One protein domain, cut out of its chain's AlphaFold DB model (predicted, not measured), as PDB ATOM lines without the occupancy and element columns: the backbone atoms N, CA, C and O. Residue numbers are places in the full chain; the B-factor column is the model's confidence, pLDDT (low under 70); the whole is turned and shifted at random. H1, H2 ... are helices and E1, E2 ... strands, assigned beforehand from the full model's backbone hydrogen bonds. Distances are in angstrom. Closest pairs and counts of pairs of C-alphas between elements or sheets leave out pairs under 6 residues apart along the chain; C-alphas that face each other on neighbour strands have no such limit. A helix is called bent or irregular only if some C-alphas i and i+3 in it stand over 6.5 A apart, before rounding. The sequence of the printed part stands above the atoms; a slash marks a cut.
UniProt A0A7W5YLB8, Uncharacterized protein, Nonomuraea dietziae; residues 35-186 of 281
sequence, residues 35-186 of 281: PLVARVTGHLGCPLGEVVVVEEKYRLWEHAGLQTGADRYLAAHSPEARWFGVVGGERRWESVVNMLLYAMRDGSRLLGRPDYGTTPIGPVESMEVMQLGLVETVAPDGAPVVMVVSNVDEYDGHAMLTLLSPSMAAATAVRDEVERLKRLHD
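What this domain is: This is residues 35 to 186 of the 281 residues of an uncharacterized protein of Nonomuraea dietziae (UniProt A0A7W5YLB8). A twisted sheet of five antiparallel strands curls round helix H2, and helix H4 crosses H2 on the same face. On the opposite face H1 packs on the sheet, and beside it H3 and the small two-stranded sheet of E2 and E3 make a second cluster. The printed part has 152 residues with four named helices and seven named strands, in the order H1, E1, H2, E2, H3, E3, E4, E5, E6, E7, H4; the large sheet runs E1, E7, E6, E5, E4. The class is mixed, helices and strands, and the whole is compact, with a radius of gyration of the C-alphas of 14.7 A and spans of 45 by 36 by 26 A.

Where its parts are: The printed part begins with H1, residues 35 to 44, whose C-alpha 35 is at (2.052, -52.142, 29.738). E1, residues 52 to 59, is 23.5 A long and is followed with no residue between by H2, residues 60 to 77, 25.7 A long. H2 is irregular, but only just: C-alphas 61 and 64 are 6.9 A apart. E2 is residues 85 to 87, H3 residues 96 to 106 and E3 residues 110 to 112. E3 runs on into E4, residues 115 to 120, across a break of 2 residues at 51 degrees. E5, residues 126 to 138, is 29.0 A long and bends by 84 degrees at residue 132, where C-alpha 132 is at (16.391, -43.425, 34.020). E6, residues 144 to 152, is 25.6 A long and E7, residues 158 to 165, 22.7 A. H4, residues 168 to 184, is 24.3 A long and ends with C-alpha 184 at (22.290, -38.817, 56.665).

How they stand to each other: E4, E5, E6 and E7 form a meander, each strand the antiparallel neighbour of the one before, and E1 is the antiparallel neighbour of E7; E1 and E4 are edge strands. Within hydrogen-bond range are N 54 and O 163 of E1 and E7, 2.9 A, N 148 and O 162 of E6 and E7, 2.8 A, N 135 and O 147 of E5 and E6, 2.8 A, and N 117 and O 129 of E4 and E5, 2.8 A. The pairing of E5 is staggered: residues 126 to 132 pair with E4 and residues 132 to 138 with E6. H4, the sheet E1, E7, E6, E5, E4 and H1 make three layers, that is, helices on both faces of a sheet, with H4 on one face and H1 on the other. H4 is over E7 at a height over the sheet of 8.6 A, slantwise to the strands at 35 degrees to E7 on the local plane. H2 is on the same face as H4, and the C-alphas of Gln 67 and Val 129, the closest of H2 and E5, are 6.0 A apart. Residues 65 to 73 of H2 touch residues 177 to 183 of H4, closest at the C-alphas of Gly 69 and Lys 182, 4.1 A, opposite ways at a steep tilt of 68 degrees, only just short of about perpendicular. H1 is over E6 at a height of 9.3 A, along the strands at 13 degrees to E6 on the local plane. H1 touches H3, closest at the C-alphas of Val 37 and Leu 100, 6.3 A, at a steep tilt of 53 degrees, opposite ways. H3 only grazes the large sheet, with residues 96 to 97. E2 and E3 are antiparallel neighbours, with N 87 and O 110 2.8 A apart; the closest C-alphas of E2 and E5, Gly 85 and Gly 133, are 4.7 A apart. In H1, H3 and H4 every O i to N i+4 pair is within hydrogen-bond range; in H2 12 of 14 are.

The domain as a whole: The two C-alphas farthest apart, those of Pro 47 and Pro 123, are 46.2 A apart. The printed part has no cut, and no link is long. The mean pLDDT of the printed part is 89.5; residues 89 to 93, 122 to 123 and 153 to 156 are under 70.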
ATOM      1  N   PRO A  35       1.649 -51.457  28.510       90.38
ATOM      2  CA  PRO A  35       2.052 -52.142  29.738       90.38
ATOM      3  C   PRO A  35       2.761 -51.213  30.725       90.38
ATOM      4  O   PRO A  35       2.705 -51.435  31.931       90.38
ATOM      5  N   LEU A  36       3.411 -50.159  30.219       91.81
ATOM      6  CA  LEU A  36       4.038 -49.126  31.039       91.81
ATOM      7  C   LEU A  36       2.984 -48.305  31.791       91.81
ATOM      8  O   LEU A  36       3.083 -48.148  33.005       91.81
ATOM      9  N   VAL A  37       1.970 -47.811  31.075       93.06
ATOM     10  CA  VAL A  37       0.891 -47.010  31.669       93.06
ATOM     11  C   VAL A  37       0.088 -47.863  32.641       93.06
ATOM     12  O   VAL A  37      -0.108 -47.437  33.770       93.06
ATOM     13  N   ALA A  38      -0.294 -49.080  32.240       92.62
ATOM     14  CA  ALA A  38      -1.046 -50.013  33.076       92.62
ATOM     15  C   ALA A  38      -0.300 -50.373  34.367       92.62
ATOM     16  O   ALA A  38      -0.920 -50.502  35.419       92.62
ATOM     17  N   ARG A  39       1.030 -50.504  34.307       95.12
ATOM     18  CA  ARG A  39       1.856 -50.732  35.492       95.12
ATOM     19  C   ARG A  39       1.817 -49.535  36.448       95.12
ATOM     20  O   ARG A  39       1.532 -49.703  37.629       95.12
ATOM     21  N   VAL A  40       2.042 -48.325  35.928       96.06
ATOM     22  CA  VAL A  40       2.031 -47.096  36.738       96.06
ATOM     23  C   VAL A  40       0.641 -46.830  37.322       96.06
ATOM     24  O   VAL A  40       0.507 -46.702  38.536       96.06
ATOM     25  N   THR A  41      -0.408 -46.777  36.500       95.38
ATOM     26  CA  THR A  41      -1.773 -46.491  36.976       95.38
ATOM     27  C   THR A  41      -2.340 -47.623  37.826       95.38
ATOM     28  O   THR A  41      -3.087 -47.355  38.763       95.38
ATOM     29  N   GLY A  42      -1.955 -48.873  37.557       95.88
ATOM     30  CA  GLY A  42      -2.329 -50.030  38.367       95.88
ATOM     31  C   GLY A  42      -1.793 -49.948  39.796       95.88
ATOM     32  O   GLY A  42      -2.529 -50.248  40.732       95.88
ATOM     33  N   HIS A  43      -0.551 -49.485  39.976       97.62
ATOM     34  CA  HIS A  43       0.019 -49.240  41.305       97.62
ATOM     35  C   HIS A  43      -0.593 -48.015  41.991       97.62
ATOM     36  O   HIS A  43      -0.931 -48.068  43.170       97.62
ATOM     37  N   LEU A  44      -0.761 -46.910  41.256       97.31
ATOM     38  CA  LEU A  44      -1.303 -45.665  41.814       97.31
ATOM     39  C   LEU A  44      -2.801 -45.751  42.140       97.31
ATOM     40  O   LEU A  44      -3.280 -45.006  42.991       97.31
ATOM     41  N   GLY A  45      -3.542 -46.639  41.477       96.12
ATOM     42  CA  GLY A  45      -4.985 -46.790  41.657       96.12
ATOM     43  C   GLY A  45      -5.814 -45.637  41.080       96.12
ATOM     44  O   GLY A  45      -7.004 -45.550  41.370       96.12
ATOM     45  N   CYS A  46      -5.212 -44.762  40.268       93.19
ATOM     46  CA  CYS A  46      -5.886 -43.653  39.590       93.19
ATOM     47  C   CYS A  46      -5.390 -43.500  38.135       93.19
ATOM     48  O   CYS A  46      -4.285 -43.947  37.798       93.19
ATOM     49  N   PRO A  47      -6.197 -42.903  37.235       91.12
ATOM     50  CA  PRO A  47      -5.763 -42.617  35.870       91.12
ATOM     51  C   PRO A  47      -4.677 -41.531  35.848       91.12
ATOM     52  O   PRO A  47      -4.640 -40.666  36.717       91.12
ATOM     53  N   LEU A  48      -3.838 -41.510  34.800       89.50
ATOM     54  CA  LEU A  48      -2.743 -40.530  34.667       89.50
ATOM     55  C   LEU A  48      -3.200 -39.066  34.794       89.50
ATOM     56  O   LEU A  48      -2.436 -38.237  35.274       89.50
ATOM     57  N   GLY A  49      -4.435 -38.743  34.395       88.31
ATOM     58  CA  GLY A  49      -4.993 -37.391  34.516       88.31
ATOM     59  C   GLY A  49      -5.254 -36.923  35.955       88.31
ATOM     60  O   GLY A  49      -5.434 -35.730  36.172       88.31
ATOM     61  N   GLU A  50      -5.263 -37.838  36.926       90.94
ATOM     62  CA  GLU A  50      -5.452 -37.554  38.357       90.94
ATOM     63  C   GLU A  50      -4.141 -37.659  39.154       90.94
ATOM     64  O   GLU A  50      -4.123 -37.451  40.367       90.94
ATOM     65  N   VAL A  51      -3.030 -37.988  38.490       94.06
ATOM     66  CA  VAL A  51      -1.724 -38.132  39.132       94.06
ATOM     67  C   VAL A  51      -1.141 -36.758  39.444       94.06
ATOM     68  O   VAL A  51      -0.967 -35.914  38.565       94.06
ATOM     69  N   VAL A  52      -0.765 -36.561  40.703       95.69
ATOM     70  CA  VAL A  52       0.071 -35.445  41.136       95.69
ATOM     71  C   VAL A  52       1.532 -35.801  40.901       95.69
ATOM     72  O   VAL A  52       1.974 -36.913  41.195       95.69
ATOM     73  N   VAL A  53       2.282 -34.826  40.394       96.25
ATOM     74  CA  VAL A  53       3.710 -34.934  40.100       96.25
ATOM     75  C   VAL A  53       4.457 -33.975  41.023       96.25
ATOM     76  O   VAL A  53       4.160 -32.781  41.047       96.25
ATOM     77  N   VAL A  54       5.416 -34.491  41.787       96.62
ATOM     78  CA  VAL A  54       6.349 -33.692  42.592       96.62
ATOM     79  C   VAL A  54       7.754 -33.939  42.070       96.62
ATOM     80  O   VAL A  54       8.167 -35.089  41.963       96.62
ATOM     81  N   GLU A  55       8.480 -32.873  41.757       94.75
ATOM     82  CA  GLU A  55       9.838 -32.945  41.219       94.75
ATOM     83  C   GLU A  55      10.810 -32.196  42.122       94.75
ATOM     84  O   GLU A  55      10.487 -31.126  42.637       94.75
ATOM     85  N   GLU A  56      12.002 -32.757  42.294       94.06
ATOM     86  CA  GLU A  56      13.117 -32.118  42.985       94.06
ATOM     87  C   GLU A  56      14.383 -32.255  42.132       94.06
ATOM     88  O   GLU A  56      14.772 -33.362  41.742       94.06
ATOM     89  N   LYS A  57      15.021 -31.115  41.845       91.62
ATOM     90  CA  LYS A  57      16.215 -31.024  40.998       91.62
ATOM     91  C   LYS A  57      17.479 -31.040  41.851       91.62
ATOM     92  O   LYS A  57      17.645 -30.210  42.739       91.62
ATOM     93  N   TYR A  58      18.417 -31.904  41.484       88.00
ATOM     94  CA  TYR A  58      19.707 -32.071  42.145       88.00
ATOM     95  C   TYR A  58      20.843 -31.729  41.194       88.00
ATOM     96  O   TYR A  58      20.794 -32.030  39.999       88.00
ATOM     97  N   ARG A  59      21.916 -31.133  41.716       84.12
ATOM     98  CA  ARG A  59      23.136 -30.977  40.918       84.12
ATOM     99  C   ARG A  59      23.706 -32.353  40.579       84.12
ATOM    100  O   ARG A  59      23.557 -33.295  41.351       84.12
ATOM    101  N   LEU A  60      24.404 -32.477  39.450       78.56
ATOM    102  CA  LEU A  60      24.934 -33.776  39.019       78.56
ATOM    103  C   LEU A  60      25.886 -34.408  40.051       78.56
ATOM    104  O   LEU A  60      25.885 -35.622  40.234       78.56
ATOM    105  N   TRP A  61      26.643 -33.594  40.795       75.69
ATOM    106  CA  TRP A  61      27.502 -34.088  41.876       75.69
ATOM    107  C   TRP A  61      26.718 -34.625  43.082       75.69
ATOM    108  O   TRP A  61      27.242 -35.445  43.820       75.69
ATOM    109  N   GLU A  62      25.455 -34.234  43.271       83.44
ATOM    110  CA  GLU A  62      24.579 -34.775  44.320       83.44
ATOM    111  C   GLU A  62      23.931 -36.105  43.919       83.44
ATOM    112  O   GLU A  62      23.291 -36.749  44.750       83.44
ATOM    113  N   HIS A  63      24.097 -36.539  42.666       87.88
ATOM    114  CA  HIS A  63      23.422 -37.716  42.126       87.88
ATOM    115  C   HIS A  63      23.761 -39.001  42.903       87.88
ATOM    116  O   HIS A  63      22.876 -39.803  43.194       87.88
ATOM    117  N   ALA A  64      25.014 -39.157  43.336       88.69
ATOM    118  CA  ALA A  64      25.444 -40.253  44.211       88.69
ATOM    119  C   ALA A  64      24.670 -40.282  45.546       88.69
ATOM    120  O   ALA A  64      24.231 -41.334  46.025       88.69
ATOM    121  N   GLY A  65      24.478 -39.102  46.141       90.44
ATOM    122  CA  GLY A  65      23.708 -38.931  47.369       90.44
ATOM    123  C   GLY A  65      22.221 -39.200  47.153       90.44
ATOM    124  O   GLY A  65      21.602 -39.862  47.985       90.44
ATOM    125  N   LEU A  66      21.658 -38.750  46.026       94.38
ATOM    126  CA  LEU A  66      20.274 -39.039  45.643       94.38
ATOM    127  C   LEU A  66      20.044 -40.547  45.489       94.38
ATOM    128  O   LEU A  66      19.109 -41.072  46.090       94.38
ATOM    129  N   GLN A  67      20.917 -41.245  44.755       94.81
ATOM    130  CA  GLN A  67      20.851 -42.701  44.597       94.81
ATOM    131  C   GLN A  67      20.880 -43.398  45.962       94.81
ATOM    132  O   GLN A  67      20.023 -44.226  46.257       94.81
ATOM    133  N   THR A  68      21.803 -42.991  46.839       94.88
ATOM    134  CA  THR A  68      21.902 -43.541  48.197       94.88
ATOM    135  C   THR A  68      20.626 -43.295  49.009       94.88
ATOM    136  O   THR A  68      20.143 -44.199  49.691       94.88
ATOM    137  N   GLY A  69      20.058 -42.088  48.944       96.50
ATOM    138  CA  GLY A  69      18.801 -41.750  49.615       96.50
ATOM    139  C   GLY A  69      17.627 -42.594  49.112       96.50
ATOM    140  O   GLY A  69      16.877 -43.140  49.922       96.50
ATOM    141  N   ALA A  70      17.511 -42.757  47.792       97.62
ATOM    142  CA  ALA A  70      16.478 -43.568  47.155       97.62
ATOM    143  C   ALA A  70      16.598 -45.053  47.537       97.62
ATOM    144  O   ALA A  70      15.619 -45.655  47.974       97.62
ATOM    145  N   ASP A  71      17.798 -45.632  47.474       97.12
ATOM    146  CA  ASP A  71      18.024 -47.040  47.826       97.12
ATOM    147  C   ASP A  71      17.700 -47.322  49.297       97.12
ATOM    148  O   ASP A  71      17.091 -48.341  49.630       97.12
ATOM    149  N   ARG A  72      18.057 -46.394  50.194       97.56
ATOM    150  CA  ARG A  72      17.718 -46.490  51.623       97.56
ATOM    151  C   ARG A  72      16.216 -46.390  51.856       97.56
ATOM    152  O   ARG A  72      15.694 -47.142  52.677       97.56
ATOM    153  N   TYR A  73      15.535 -45.500  51.136       98.38
ATOM    154  CA  TYR A  73      14.084 -45.364  51.210       98.38
ATOM    155  C   TYR A  73      13.396 -46.664  50.781       98.38
ATOM    156  O   TYR A  73      12.577 -47.212  51.519       98.38
ATOM    157  N   LEU A  74      13.786 -47.208  49.625       98.19
ATOM    158  CA  LEU A  74      13.230 -48.452  49.098       98.19
ATOM    159  C   LEU A  74      13.509 -49.633  50.028       98.19
ATOM    160  O   LEU A  74      12.604 -50.408  50.303       98.19
ATOM    161  N   ALA A  75      14.714 -49.744  50.587       97.50
ATOM    162  CA  ALA A  75      15.028 -50.803  51.543       97.50
ATOM    163  C   ALA A  75      14.133 -50.764  52.799       97.50
ATOM    164  O   ALA A  75      13.804 -51.815  53.345       97.50
ATOM    165  N   ALA A  76      13.735 -49.569  53.250       97.31
ATOM    166  CA  ALA A  76      12.891 -49.395  54.429       97.31
ATOM    167  C   ALA A  76      11.392 -49.583  54.137       97.31
ATOM    168  O   ALA A  76      10.690 -50.215  54.925       97.31
ATOM    169  N   HIS A  77      10.901 -49.047  53.018       97.50
ATOM    170  CA  HIS A  77       9.465 -48.970  52.725       97.50
ATOM    171  C   HIS A  77       8.987 -49.988  51.685       97.50
ATOM    172  O   HIS A  77       7.793 -50.274  51.597       97.50
ATOM    173  N   SER A  78       9.875 -50.519  50.846       97.50
ATOM    174  CA  SER A  78       9.519 -51.399  49.725       97.50
ATOM    175  C   SER A  78      10.685 -52.331  49.335       97.50
ATOM    176  O   SER A  78      11.184 -52.250  48.213       97.50
ATOM    177  N   PRO A  79      11.137 -53.236  50.227       96.00
ATOM    178  CA  PRO A  79      12.361 -54.030  50.025       96.00
ATOM    179  C   PRO A  79      12.305 -54.975  48.812       96.00
ATOM    180  O   PRO A  79      13.329 -55.306  48.214       96.00
ATOM    181  N   GLU A  80      11.101 -55.383  48.411       95.88
ATOM    182  CA  GLU A  80      10.886 -56.227  47.231       95.88
ATOM    183  C   GLU A  80      10.679 -55.436  45.938       95.88
ATOM    184  O   GLU A  80      10.532 -56.030  44.867       95.88
ATOM    185  N   ALA A  81      10.689 -54.103  46.005       95.62
ATOM    186  CA  ALA A  81      10.528 -53.278  44.825       95.62
ATOM    187  C   ALA A  81      11.676 -53.505  43.834       95.62
ATOM    188  O   ALA A  81      12.820 -53.826  44.186       95.62
ATOM    189  N   ARG A  82      11.349 -53.375  42.550       95.38
ATOM    190  CA  ARG A  82      12.289 -53.556  41.446       95.38
ATOM    191  C   ARG A  82      12.122 -52.415  40.464       95.38
ATOM    192  O   ARG A  82      11.016 -52.162  39.989       95.38
ATOM    193  N   TRP A  83      13.239 -51.781  40.137       97.38
ATOM    194  CA  TRP A  83      13.297 -50.763  39.104       97.38
ATOM    195  C   TRP A  83      12.909 -51.340  37.738       97.38
ATOM    196  O   TRP A  83      13.373 -52.411  37.335       97.38
ATOM    197  N   PHE A  84      12.085 -50.600  37.010       96.38
ATOM    198  CA  PHE A  84      11.785 -50.794  35.598       96.38
ATOM    199  C   PHE A  84      12.109 -49.509  34.834       96.38
ATOM    200  O   PHE A  84      12.314 -48.456  35.428       96.38
ATOM    201  N   GLY A  85      12.206 -49.590  33.514       92.69
ATOM    202  CA  GLY A  85      12.552 -48.442  32.681       92.69
ATOM    203  C   GLY A  85      11.596 -48.238  31.521       92.69
ATOM    204  O   GLY A  85      10.615 -48.968  31.347       92.69
ATOM    205  N   VAL A  86      11.925 -47.234  30.716       91.12
ATOM    206  CA  VAL A  86      11.181 -46.838  29.520       91.12
ATOM    207  C   VAL A  86      12.088 -46.990  28.305       91.12
ATOM    208  O   VAL A  86      13.217 -46.501  28.312       91.12
ATOM    209  N   VAL A  87      11.595 -47.649  27.258       86.00
ATOM    210  CA  VAL A  87      12.311 -47.896  25.997       86.00
ATOM    211  C   VAL A  87      11.584 -47.208  24.842       86.00
ATOM    212  O   VAL A  87      10.359 -47.221  24.786       86.00
ATOM    213  N   GLY A  88      12.341 -46.648  23.895       77.06
ATOM    214  CA  GLY A  88      11.816 -45.966  22.705       77.06
ATOM    215  C   GLY A  88      12.010 -44.446  22.747       77.06
ATOM    216  O   GLY A  88      12.046 -43.856  23.822       77.06
ATOM    217  N   GLY A  89      12.152 -43.832  21.566       69.88
ATOM    218  CA  GLY A  89      12.377 -42.389  21.392       69.88
ATOM    219  C   GLY A  89      13.706 -41.852  21.934       69.88
ATOM    220  O   GLY A  89      14.546 -42.594  22.447       69.88
ATOM    221  N   GLU A  90      13.896 -40.535  21.810       66.81
ATOM    222  CA  GLU A  90      15.017 -39.818  22.421       66.81
ATOM    223  C   GLU A  90      14.629 -39.379  23.840       66.81
ATOM    224  O   GLU A  90      13.922 -38.402  24.047       66.81
ATOM    225  N   ARG A  91      15.060 -40.163  24.831       67.75
ATOM    226  CA  ARG A  91      14.579 -40.071  26.222       67.75
ATOM    227  C   ARG A  91      15.318 -39.042  27.077       67.75
ATOM    228  O   ARG A  91      14.829 -38.677  28.134       67.75
ATOM    229  N   ARG A  92      16.496 -38.587  26.637       61.88
ATOM    230  CA  ARG A  92      17.404 -37.745  27.441       61.88
ATOM    231  C   ARG A  92      16.871 -36.337  27.727       61.88
ATOM    232  O   ARG A  92      17.393 -35.672  28.613       61.88
ATOM    233  N   TRP A  93      15.842 -35.909  26.997       63.62
ATOM    234  CA  TRP A  93      15.273 -34.560  27.071       63.62
ATOM    235  C   TRP A  93      13.802 -34.536  27.493       63.62
ATOM    236  O   TRP A  93      13.210 -33.467  27.621       63.62
ATOM    237  N   GLU A  94      13.173 -35.701  27.653       76.31
ATOM    238  CA  GLU A  94      11.737 -35.789  27.909       76.31
ATOM    239  C   GLU A  94      11.465 -35.890  29.413       76.31
ATOM    240  O   GLU A  94      12.120 -36.646  30.128       76.31
ATOM    241  N   SER A  95      10.453 -35.168  29.902       85.44
ATOM    242  CA  SER A  95       9.929 -35.417  31.245       85.44
ATOM    243  C   SER A  95       9.244 -36.781  31.296       85.44
ATOM    244  O   SER A  95       8.652 -37.246  30.316       85.44
ATOM    245  N   VAL A  96       9.253 -37.411  32.467       89.38
ATOM    246  CA  VAL A  96       8.630 -38.726  32.668       89.38
ATOM    247  C   VAL A  96       7.129 -38.677  32.373       89.38
ATOM    248  O   VAL A  96       6.581 -39.605  31.782       89.38
ATOM    249  N   VAL A  97       6.466 -37.569  32.717       89.94
ATOM    250  CA  VAL A  97       5.048 -37.348  32.400       89.94
ATOM    251  C   VAL A  97       4.823 -37.379  30.890       89.94
ATOM    252  O   VAL A  97       3.922 -38.076  30.430       89.94
ATOM    253  N   ASN A  98       5.669 -36.708  30.104       89.12
ATOM    254  CA  ASN A  98       5.567 -36.745  28.646       89.12
ATOM    255  C   ASN A  98       5.843 -38.146  28.095       89.12
ATOM    256  O   ASN A  98       5.116 -38.593  27.213       89.12
ATOM    257  N   MET A  99       6.815 -38.881  28.648       90.62
ATOM    258  CA  MET A  99       7.050 -40.274  28.254       90.62
ATOM    259  C   MET A  99       5.816 -41.153  28.493       90.62
ATOM    260  O   MET A  99       5.457 -41.949  27.625       90.62
ATOM    261  N   LEU A 100       5.141 -41.001  29.638       91.44
ATOM    262  CA  LEU A 100       3.901 -41.722  29.947       91.44
ATOM    263  C   LEU A 100       2.747 -41.289  29.035       91.44
ATOM    264  O   LEU A 100       1.984 -42.136  28.579       91.44
ATOM    265  N   LEU A 101       2.647 -39.997  28.714       88.88
ATOM    266  CA  LEU A 101       1.664 -39.488  27.758       88.88
ATOM    267  C   LEU A 101       1.914 -40.021  26.345       88.88
ATOM    268  O   LEU A 101       0.952 -40.382  25.682       88.88
ATOM    269  N   TYR A 102       3.162 -40.125  25.883       87.50
ATOM    270  CA  TYR A 102       3.488 -40.753  24.598       87.50
ATOM    271  C   TYR A 102       3.198 -42.256  24.618       87.50
ATOM    272  O   TYR A 102       2.557 -42.769  23.704       87.50
ATOM    273  N   ALA A 103       3.552 -42.955  25.703       88.38
ATOM    274  CA  ALA A 103       3.182 -44.358  25.904       88.38
ATOM    275  C   ALA A 103       1.663 -44.568  25.796       88.38
ATOM    276  O   ALA A 103       1.219 -45.538  25.189       88.38
ATOM    277  N   MET A 104       0.890 -43.645  26.377       85.31
ATOM    278  CA  MET A 104      -0.571 -43.620  26.354       85.31
ATOM    279  C   MET A 104      -1.139 -43.031  25.063       85.31
ATOM    280  O   MET A 104      -2.330 -43.151  24.850       85.31
ATOM    281  N   ARG A 105      -0.374 -42.320  24.233       81.81
ATOM    282  CA  ARG A 105      -0.911 -41.648  23.044       81.81
ATOM    283  C   ARG A 105      -0.645 -42.430  21.784       81.81
ATOM    284  O   ARG A 105      -1.498 -42.373  20.926       81.81
ATOM    285  N   ASP A 106       0.509 -43.050  21.612       80.00
ATOM    286  CA  ASP A 106       0.880 -43.692  20.345       80.00
ATOM    287  C   ASP A 106       1.710 -44.969  20.533       80.00
ATOM    288  O   ASP A 106       2.200 -45.542  19.560       80.00
ATOM    289  N   GLY A 107       1.882 -45.420  21.782       78.44
ATOM    290  CA  GLY A 107       2.667 -46.608  22.106       78.44
ATOM    291  C   GLY A 107       4.158 -46.474  21.781       78.44
ATOM    292  O   GLY A 107       4.882 -47.468  21.820       78.44
ATOM    293  N   SER A 108       4.657 -45.267  21.480       80.69
ATOM    294  CA  SER A 108       6.064 -45.043  21.117       80.69
ATOM    295  C   SER A 108       7.036 -45.184  22.291       80.69
ATOM    296  O   SER A 108       8.254 -45.098  22.100       80.69
ATOM    297  N   ARG A 109       6.516 -45.379  23.506       86.94
ATOM    298  CA  ARG A 109       7.273 -45.662  24.725       86.94
ATOM    299  C   ARG A 109       6.794 -46.983  25.318       86.94
ATOM    300  O   ARG A 109       5.606 -47.179  25.566       86.94
ATOM    301  N   LEU A 110       7.742 -47.886  25.533       87.75
ATOM    302  CA  LEU A 110       7.522 -49.261  25.959       87.75
ATOM    303  C   LEU A 110       8.077 -49.481  27.366       87.75
ATOM    304  O   LEU A 110       9.070 -48.870  27.760       87.75
ATOM    305  N   LEU A 111       7.465 -50.408  28.103       90.75
ATOM    306  CA  LEU A 111       8.023 -50.912  29.355       90.75
ATOM    307  C   LEU A 111       9.318 -51.680  29.064       90.75
ATOM    308  O   LEU A 111       9.344 -52.556  28.200       90.75
ATOM    309  N   GLY A 112      10.378 -51.388  29.812       90.62
ATOM    310  CA  GLY A 112      11.654 -52.072  29.661       90.62
ATOM    311  C   GLY A 112      12.488 -52.097  30.932       90.62
ATOM    312  O   GLY A 112      11.973 -52.031  32.049       90.62
ATOM    313  N   ARG A 113      13.801 -52.242  30.751       91.88
ATOM    314  CA  ARG A 113      14.771 -52.240  31.849       91.88
ATOM    315  C   ARG A 113      15.219 -50.809  32.162       91.88
ATOM    316  O   ARG A 113      15.223 -49.989  31.246       91.88
ATOM    317  N   PRO A 114      15.564 -50.514  33.424       93.38
ATOM    318  CA  PRO A 114      16.148 -49.232  33.798       93.38
ATOM    319  C   PRO A 114      17.551 -49.069  33.207       93.38
ATOM    320  O   PRO A 114      18.249 -50.061  32.968       93.38
ATOM    321  N   ASP A 115      17.955 -47.815  33.031       90.19
ATOM    322  CA  ASP A 115      19.292 -47.444  32.575       90.19
ATOM    323  C   ASP A 115      20.157 -47.030  33.764       90.19
ATOM    324  O   ASP A 115      19.733 -46.235  34.603       90.19
ATOM    325  N   TYR A 116      21.394 -47.518  33.793       90.00
ATOM    326  CA  TYR A 116      22.377 -47.190  34.822       90.00
ATOM    327  C   TYR A 116      23.600 -46.521  34.205       90.00
ATOM    328  O   TYR A 116      23.958 -46.762  33.053       90.00
ATOM    329  N   GLY A 117      24.251 -45.689  35.005       87.81
ATOM    330  CA  GLY A 117      25.562 -45.124  34.740       87.81
ATOM    331  C   GLY A 117      26.450 -45.296  35.963       87.81
ATOM    332  O   GLY A 117      26.078 -45.952  36.934       87.81
ATOM    333  N   THR A 118      27.622 -44.680  35.931       83.38
ATOM    334  CA  THR A 118      28.589 -44.761  37.025       83.38
ATOM    335  C   THR A 118      29.050 -43.362  37.387       83.38
ATOM    336  O   THR A 118      29.406 -42.588  36.501       83.38
ATOM    337  N   THR A 119      29.061 -43.044  38.682       80.00
ATOM    338  CA  THR A 119      29.580 -41.773  39.197       80.00
ATOM    339  C   THR A 119      30.736 -42.015  40.173       80.00
ATOM    340  O   THR A 119      30.668 -42.955  40.973       80.00
ATOM    341  N   PRO A 120      31.816 -41.220  40.134       73.44
ATOM    342  CA  PRO A 120      32.877 -41.299  41.132       73.44
ATOM    343  C   PRO A 120      32.392 -40.822  42.511       73.44
ATOM    344  O   PRO A 120      31.773 -39.765  42.627       73.44
ATOM    345  N   ILE A 121      32.714 -41.578  43.564       77.88
ATOM    346  CA  ILE A 121      32.451 -41.216  44.974       77.88
ATOM    347  C   ILE A 121      33.726 -41.003  45.799       77.88
ATOM    348  O   ILE A 121      33.682 -40.651  46.978       77.88
ATOM    349  N   GLY A 122      34.881 -41.201  45.171       67.06
ATOM    350  CA  GLY A 122      36.194 -41.028  45.765       67.06
ATOM    351  C   GLY A 122      37.284 -41.017  44.691       67.06
ATOM    352  O   GLY A 122      36.985 -41.135  43.505       67.06
ATOM    353  N   PRO A 123      38.567 -40.926  45.085       65.06
ATOM    354  CA  PRO A 123      39.687 -40.917  44.137       65.06
ATOM    355  C   PRO A 123      39.783 -42.180  43.270       65.06
ATOM    356  O   PRO A 123      40.280 -42.127  42.151       65.06
ATOM    357  N   VAL A 124      39.335 -43.318  43.807       70.25
ATOM    358  CA  VAL A 124      39.382 -44.640  43.155       70.25
ATOM    359  C   VAL A 124      38.065 -45.409  43.286       70.25
ATOM    360  O   VAL A 124      37.950 -46.528  42.797       70.25
ATOM    361  N   GLU A 125      37.083 -44.826  43.973       71.62
ATOM    362  CA  GLU A 125      35.792 -45.446  44.260       71.62
ATOM    363  C   GLU A 125      34.733 -44.842  43.338       71.62
ATOM    364  O   GLU A 125      34.666 -43.623  43.156       71.62
ATOM    365  N   SER A 126      33.877 -45.692  42.787       79.62
ATOM    366  CA  SER A 126      32.714 -45.290  42.007       79.62
ATOM    367  C   SER A 126      31.489 -46.090  42.431       79.62
ATOM    368  O   SER A 126      31.606 -47.165  43.021       79.62
ATOM    369  N   MET A 127      30.312 -45.548  42.142       84.12
ATOM    370  CA  MET A 127      29.041 -46.223  42.375       84.12
ATOM    371  C   MET A 127      28.181 -46.217  41.117       84.12
ATOM    372  O   MET A 127      28.234 -45.280  40.313       84.12
ATOM    373  N   GLU A 128      27.377 -47.264  40.963       89.00
ATOM    374  CA  GLU A 128      26.310 -47.292  39.970       89.00
ATOM    375  C   GLU A 128      25.195 -46.329  40.384       89.00
ATOM    376  O   GLU A 128      24.848 -46.225  41.561       89.00
ATOM    377  N   VAL A 129      24.652 -45.608  39.411       90.81
ATOM    378  CA  VAL A 129      23.588 -44.623  39.616       90.81
ATOM    379  C   VAL A 129      22.542 -44.721  38.517       90.81
ATOM    380  O   VAL A 129      22.871 -44.995  37.360       90.81
ATOM    381  N   MET A 130      21.283 -44.486  38.870       93.06
ATOM    382  CA  MET A 130      20.165 -44.528  37.935       93.06
ATOM    383  C   MET A 130      20.240 -43.372  36.928       93.06
ATOM    384  O   MET A 130      20.317 -42.213  37.304       93.06
ATOM    385  N   GLN A 131      20.194 -43.670  35.631       90.69
ATOM    386  CA  GLN A 131      20.087 -42.651  34.575       90.69
ATOM    387  C   GLN A 131      18.637 -42.414  34.173       90.69
ATOM    388  O   GLN A 131      18.256 -41.289  33.861       90.69
ATOM    389  N   LEU A 132      17.837 -43.479  34.172       92.88
ATOM    390  CA  LEU A 132      16.391 -43.425  34.020       92.88
ATOM    391  C   LEU A 132      15.788 -44.723  34.552       92.88
ATOM    392  O   LEU A 132      15.983 -45.797  33.975       92.88
ATOM    393  N   GLY A 133      15.005 -44.612  35.615       94.81
ATOM    394  CA  GLY A 133      14.287 -45.743  36.180       94.81
ATOM    395  C   GLY A 133      13.093 -45.297  36.996       94.81
ATOM    396  O   GLY A 133      13.117 -44.248  37.630       94.81
ATOM    397  N   LEU A 134      12.055 -46.125  36.970       97.88
ATOM    398  CA  LEU A 134      10.835 -45.995  37.747       97.88
ATOM    399  C   LEU A 134      10.729 -47.182  38.703       97.88
ATOM    400  O   LEU A 134      11.119 -48.303  38.365       97.88
ATOM    401  N   VAL A 135      10.175 -46.953  39.885       98.50
ATOM    402  CA  VAL A 135       9.946 -47.996  40.878       98.50
ATOM    403  C   VAL A 135       8.658 -47.732  41.645       98.50
ATOM    404  O   VAL A 135       8.346 -46.604  42.025       98.50
ATOM    405  N   GLU A 136       7.897 -48.796  41.858       98.62
ATOM    406  CA  GLU A 136       6.690 -48.787  42.679       98.62
ATOM    407  C   GLU A 136       7.092 -48.813  44.154       98.62
ATOM    408  O   GLU A 136       7.846 -49.683  44.593       98.62
ATOM    409  N   THR A 137       6.596 -47.852  44.921       98.62
ATOM    410  CA  THR A 137       6.828 -47.758  46.359       98.62
ATOM    411  C   THR A 137       5.591 -47.213  47.074       98.62
ATOM    412  O   THR A 137       4.551 -46.956  46.464       98.62
ATOM    413  N   VAL A 138       5.678 -47.066  48.386       98.50
ATOM    414  CA  VAL A 138       4.619 -46.490  49.210       98.50
ATOM    415  C   VAL A 138       5.188 -45.353  50.036       98.50
ATOM    416  O   VAL A 138       6.355 -45.388  50.426       98.50
ATOM    417  N   ALA A 139       4.368 -44.344  50.297       98.19
ATOM    418  CA  ALA A 139       4.660 -43.308  51.272       98.19
ATOM    419  C   ALA A 139       4.658 -43.880  52.706       98.19
ATOM    420  O   ALA A 139       4.162 -44.989  52.926       98.19
ATOM    421  N   PRO A 140       5.183 -43.148  53.708       94.56
ATOM    422  CA  PRO A 140       5.181 -43.608  55.101       94.56
ATOM    423  C   PRO A 140       3.783 -43.910  55.667       94.56
ATOM    424  O   PRO A 140       3.659 -44.713  56.590       94.56
ATOM    425  N   ASP A 141       2.737 -43.294  55.113       94.44
ATOM    426  CA  ASP A 141       1.329 -43.546  55.445       94.44
ATOM    427  C   ASP A 141       0.706 -44.723  54.663       94.44
ATOM    428  O   ASP A 141      -0.461 -45.054  54.867       94.44
ATOM    429  N   GLY A 142       1.479 -45.372  53.786       96.44
ATOM    430  CA  GLY A 142       1.059 -46.490  52.944       96.44
ATOM    431  C   GLY A 142       0.453 -46.092  51.595       96.44
ATOM    432  O   GLY A 142       0.130 -46.982  50.808       96.44
ATOM    433  N   ALA A 143       0.301 -44.798  51.291       98.00
ATOM    434  CA  ALA A 143      -0.247 -44.361  50.008       98.00
ATOM    435  C   ALA A 143       0.681 -44.742  48.835       98.00
ATOM    436  O   ALA A 143       1.905 -44.662  48.974       98.00
ATOM    437  N   PRO A 144       0.141 -45.138  47.669       98.31
ATOM    438  CA  PRO A 144       0.963 -45.563  46.546       98.31
ATOM    439  C   PRO A 144       1.710 -44.381  45.919       98.31
ATOM    440  O   PRO A 144       1.154 -43.302  45.679       98.31
ATOM    441  N   VAL A 145       2.989 -44.613  45.631       98.75
ATOM    442  CA  VAL A 145       3.882 -43.666  44.960       98.75
ATOM    443  C   VAL A 145       4.688 -44.413  43.900       98.75
ATOM    444  O   VAL A 145       5.203 -45.499  44.156       98.75
ATOM    445  N   VAL A 146       4.836 -43.840  42.709       98.69
ATOM    446  CA  VAL A 146       5.894 -44.253  41.778       98.69
ATOM    447  C   VAL A 146       7.027 -43.249  41.896       98.69
ATOM    448  O   VAL A 146       6.843 -42.059  41.637       98.69
ATOM    449  N   MET A 147       8.191 -43.737  42.316       98.62
ATOM    450  CA  MET A 147       9.419 -42.959  42.381       98.62
ATOM    451  C   MET A 147      10.175 -43.102  41.070       98.62
ATOM    452  O   MET A 147      10.296 -44.199  40.528       98.62
ATOM    453  N   VAL A 148      10.695 -41.991  40.570       97.69
ATOM    454  CA  VAL A 148      11.432 -41.939  39.318       97.69
ATOM    455  C   VAL A 148      12.721 -41.175  39.542       97.69
ATOM    456  O   VAL A 148      12.705 -40.070  40.081       97.69
ATOM    457  N   VAL A 149      13.831 -41.779  39.133       95.19
ATOM    458  CA  VAL A 149      15.137 -41.124  39.101       95.19
ATOM    459  C   VAL A 149      15.571 -41.047  37.650       95.19
ATOM    460  O   VAL A 149      15.564 -42.054  36.935       95.19
ATOM    461  N   SER A 150      15.913 -39.843  37.211       91.69
ATOM    462  CA  SER A 150      16.351 -39.582  35.845       91.69
ATOM    463  C   SER A 150      17.412 -38.496  35.791       91.69
ATOM    464  O   SER A 150      17.391 -37.585  36.615       91.69
ATOM    465  N   ASN A 151      18.259 -38.538  34.771       84.19
ATOM    466  CA  ASN A 151      19.186 -37.460  34.456       84.19
ATOM    467  C   ASN A 151      18.803 -36.759  33.161       84.19
ATOM    468  O   ASN A 151      18.340 -37.387  32.208       84.19
ATOM    469  N   VAL A 152      19.064 -35.457  33.128       71.00
ATOM    470  CA  VAL A 152      18.974 -34.639  31.922       71.00
ATOM    471  C   VAL A 152      20.390 -34.217  31.544       71.00
ATOM    472  O   VAL A 152      21.039 -33.495  32.302       71.00
ATOM    473  N   ASP A 153      20.865 -34.667  30.383       63.44
ATOM    474  CA  ASP A 153      22.229 -34.431  29.876       63.44
ATOM    475  C   ASP A 153      22.335 -33.094  29.104       63.44
ATOM    476  O   ASP A 153      22.779 -33.068  27.960       63.44
ATOM    477  N   GLU A 154      21.886 -31.968  29.682       61.84
ATOM    478  CA  GLU A 154      22.015 -30.623  29.071       61.84
ATOM    479  C   GLU A 154      23.383 -29.978  29.376       61.84
ATOM    480  O   GLU A 154      24.212 -30.533  30.094       61.84
ATOM    481  N   TYR A 155      23.605 -28.762  28.856       52.50
ATOM    482  CA  TYR A 155      24.756 -27.911  29.194       52.50
ATOM    483  C   TYR A 155      24.908 -27.734  30.730       52.50
ATOM    484  O   TYR A 155      26.018 -27.784  31.238       52.50
ATOM    485  N   ASP A 156      23.797 -27.655  31.488       63.41
ATOM    486  CA  ASP A 156      23.760 -27.754  32.968       63.41
ATOM    487  C   ASP A 156      23.071 -29.063  33.398       63.41
ATOM    488  O   ASP A 156      21.915 -29.085  33.849       63.41
ATOM    489  N   GLY A 157      23.779 -30.176  33.185       73.44
ATOM    490  CA  GLY A 157      23.304 -31.517  33.508       73.44
ATOM    491  C   GLY A 157      22.878 -31.658  34.972       73.44
ATOM    492  O   GLY A 157      23.538 -31.166  35.894       73.44
ATOM    493  N   HIS A 158      21.749 -32.325  35.206       84.19
ATOM    494  CA  HIS A 158      21.184 -32.483  36.544       84.19
ATOM    495  C   HIS A 158      20.475 -33.820  36.717       84.19
ATOM    496  O   HIS A 158      19.956 -34.392  35.758       84.19
ATOM    497  N   ALA A 159      20.440 -34.282  37.965       89.19
ATOM    498  CA  ALA A 159      19.612 -35.406  38.368       89.19
ATOM    499  C   ALA A 159      18.249 -34.892  38.842       89.19
ATOM    500  O   ALA A 159      18.135 -33.797  39.399       89.19
ATOM    501  N   MET A 160      17.213 -35.685  38.619       92.06
ATOM    502  CA  MET A 160      15.837 -35.368  38.971       92.06
ATOM    503  C   MET A 160      15.237 -36.523  39.762       92.06
ATOM    504  O   MET A 160      15.337 -37.683  39.354       92.06
ATOM    505  N   LEU A 161      14.589 -36.187  40.874       96.38
ATOM    506  CA  LEU A 161      13.667 -37.071  41.574       96.38
ATOM    507  C   LEU A 161      12.247 -36.647  41.212       96.38
ATOM    508  O   LEU A 161      11.817 -35.570  41.615       96.38
ATOM    509  N   THR A 162      11.516 -37.497  40.501       97.56
ATOM    510  CA  THR A 162      10.103 -37.276  40.176       97.56
ATOM    511  C   THR A 162       9.249 -38.297  40.921       97.56
ATOM    512  O   THR A 162       9.524 -39.495  40.902       97.56
ATOM    513  N   LEU A 163       8.198 -37.834  41.589       98.31
ATOM    514  CA  LEU A 163       7.287 -38.650  42.384       98.31
ATOM    515  C   LEU A 163       5.874 -38.504  41.841       98.31
ATOM    516  O   LEU A 163       5.340 -37.398  41.763       98.31
ATOM    517  N   LEU A 164       5.276 -39.634  41.486       98.44
ATOM    518  CA  LEU A 164       3.915 -39.726  40.975       98.44
ATOM    519  C   LEU A 164       3.026 -40.325  42.062       98.44
ATOM    520  O   LEU A 164       3.332 -41.400  42.575       98.44
ATOM    521  N   SER A 165       1.935 -39.655  42.424       98.25
ATOM    522  CA  SER A 165       0.991 -40.155  43.431       98.25
ATOM    523  C   SER A 165      -0.404 -39.547  43.248       98.25
ATOM    524  O   SER A 165      -0.498 -38.415  42.777       98.25
ATOM    525  N   PRO A 166      -1.496 -40.207  43.677       97.31
ATOM    526  CA  PRO A 166      -2.805 -39.558  43.792       97.31
ATOM    527  C   PRO A 166      -2.831 -38.435  44.847       97.31
ATOM    528  O   PRO A 166      -3.752 -37.623  44.874       97.31
ATOM    529  N   SER A 167      -1.843 -38.397  45.751       97.12
ATOM    530  CA  SER A 167      -1.781 -37.459  46.872       97.12
ATOM    531  C   SER A 167      -0.502 -36.631  46.837       97.12
ATOM    532  O   SER A 167       0.608 -37.157  46.932       97.12
ATOM    533  N   MET A 168      -0.657 -35.303  46.796       97.12
ATOM    534  CA  MET A 168       0.469 -34.375  46.943       97.12
ATOM    535  C   MET A 168       1.191 -34.576  48.280       97.12
ATOM    536  O   MET A 168       2.417 -34.515  48.324       97.12
ATOM    537  N   ALA A 169       0.451 -34.842  49.362       97.94
ATOM    538  CA  ALA A 169       1.035 -35.045  50.685       97.94
ATOM    539  C   ALA A 169       1.906 -36.310  50.730       97.94
ATOM    540  O   ALA A 169       3.007 -36.264  51.274       97.94
ATOM    541  N   ALA A 170       1.459 -37.398  50.093       98.00
ATOM    542  CA  ALA A 170       2.216 -38.644  50.008       98.00
ATOM    543  C   ALA A 170       3.519 -38.453  49.219       98.00
ATOM    544  O   ALA A 170       4.595 -38.756  49.728       98.00
ATOM    545  N   ALA A 171       3.446 -37.870  48.016       97.88
ATOM    546  CA  ALA A 171       4.635 -37.561  47.220       97.88
ATOM    547  C   ALA A 171       5.610 -36.630  47.973       97.88
ATOM    548  O   ALA A 171       6.806 -36.897  48.035       97.88
ATOM    549  N   THR A 172       5.102 -35.579  48.621       98.06
ATOM    550  CA  THR A 172       5.914 -34.662  49.444       98.06
ATOM    551  C   THR A 172       6.626 -35.395  50.584       98.06
ATOM    552  O   THR A 172       7.820 -35.192  50.788       98.06
ATOM    553  N   ALA A 173       5.926 -36.287  51.292       98.12
ATOM    554  CA  ALA A 173       6.504 -37.057  52.390       98.12
ATOM    555  C   ALA A 173       7.634 -37.988  51.919       98.12
ATOM    556  O   ALA A 173       8.664 -38.084  52.586       98.12
ATOM    557  N   VAL A 174       7.475 -38.631  50.756       98.56
ATOM    558  CA  VAL A 174       8.539 -39.454  50.158       98.56
ATOM    559  C   VAL A 174       9.754 -38.605  49.792       98.56
ATOM    560  O   VAL A 174      10.873 -38.980  50.137       98.56
ATOM    561  N   ARG A 175       9.557 -37.448  49.144       98.31
ATOM    562  CA  ARG A 175      10.654 -36.522  48.810       98.31
ATOM    563  C   ARG A 175      11.442 -36.133  50.060       98.31
ATOM    564  O   ARG A 175      12.667 -36.227  50.061       98.31
ATOM    565  N   ASP A 176      10.742 -35.707  51.109       97.88
ATOM    566  CA  ASP A 176      11.370 -35.218  52.338       97.88
ATOM    567  C   ASP A 176      12.163 -36.315  53.052       97.88
ATOM    568  O   ASP A 176      13.258 -36.057  53.558       97.88
ATOM    569  N   GLU A 177      11.652 -37.548  53.049       97.88
ATOM    570  CA  GLU A 177      12.349 -38.685  53.643       97.88
ATOM    571  C   GLU A 177      13.570 -39.115  52.821       97.88
ATOM    572  O   GLU A 177      14.637 -39.348  53.393       97.88
ATOM    573  N   VAL A 178      13.471 -39.149  51.487       97.69
ATOM    574  CA  VAL A 178      14.623 -39.406  50.604       97.69
ATOM    575  C   VAL A 178      15.715 -38.364  50.830       97.69
ATOM    576  O   VAL A 178      16.883 -38.713  50.991       97.69
ATOM    577  N   GLU A 179      15.349 -37.088  50.910       94.88
ATOM    578  CA  GLU A 179      16.292 -35.994  51.130       94.88
ATOM    579  C   GLU A 179      16.895 -36.039  52.552       94.88
ATOM    580  O   GLU A 179      18.087 -35.787  52.749       94.88
ATOM    581  N   ARG A 180      16.128 -36.468  53.565       95.31
ATOM    582  CA  ARG A 180      16.663 -36.761  54.907       95.31
ATOM    583  C   ARG A 180      17.687 -37.902  54.876       95.31
ATOM    584  O   ARG A 180      18.750 -37.771  55.486       95.31
ATOM    585  N   LEU A 181      17.384 -38.999  54.179       94.62
ATOM    586  CA  LEU A 181      18.257 -40.170  54.048       94.62
ATOM    587  C   LEU A 181      19.521 -39.859  53.242       94.62
ATOM    588  O   LEU A 181      20.608 -40.253  53.669       94.62
ATOM    589  N   LYS A 182      19.405 -39.088  52.153       92.25
ATOM    590  CA  LYS A 182      20.534 -38.544  51.384       92.25
ATOM    591  C   LYS A 182      21.493 -37.795  52.299       92.25
ATOM    592  O   LYS A 182      22.672 -38.122  52.335       92.25
ATOM    593  N   ARG A 183      21.000 -36.838  53.096       87.88
ATOM    594  CA  ARG A 183      21.858 -36.073  54.022       87.88
ATOM    595  C   ARG A 183      22.501 -36.942  55.101       87.88
ATOM    596  O   ARG A 183      23.635 -36.693  55.504       87.88
ATOM    597  N   LEU A 184      21.780 -37.941  55.610       87.25
ATOM    598  CA  LEU A 184      22.290 -38.817  56.665       87.25
ATOM    599  C   LEU A 184      23.396 -39.753  56.155       87.25
ATOM    600  O   LEU A 184      24.355 -40.010  56.887       87.25
ATOM    601  N   HIS A 185      23.265 -40.222  54.914       86.19
ATOM    602  CA  HIS A 185      24.109 -41.248  54.301       86.19
ATOM    603  C   HIS A 185      24.915 -40.737  53.102       86.19
ATOM    604  O   HIS A 185      25.291 -41.533  52.246       86.19
ATOM    605  N   ASP A 186      25.179 -39.432  53.045       78.88
ATOM    606  CA  ASP A 186      25.891 -38.813  51.930       78.88
ATOM    607  C   ASP A 186      27.266 -39.488  51.724       78.88
ATOM    608  O   ASP A 186      28.092 -39.464  52.648       78.88
TER     609      ASP A 186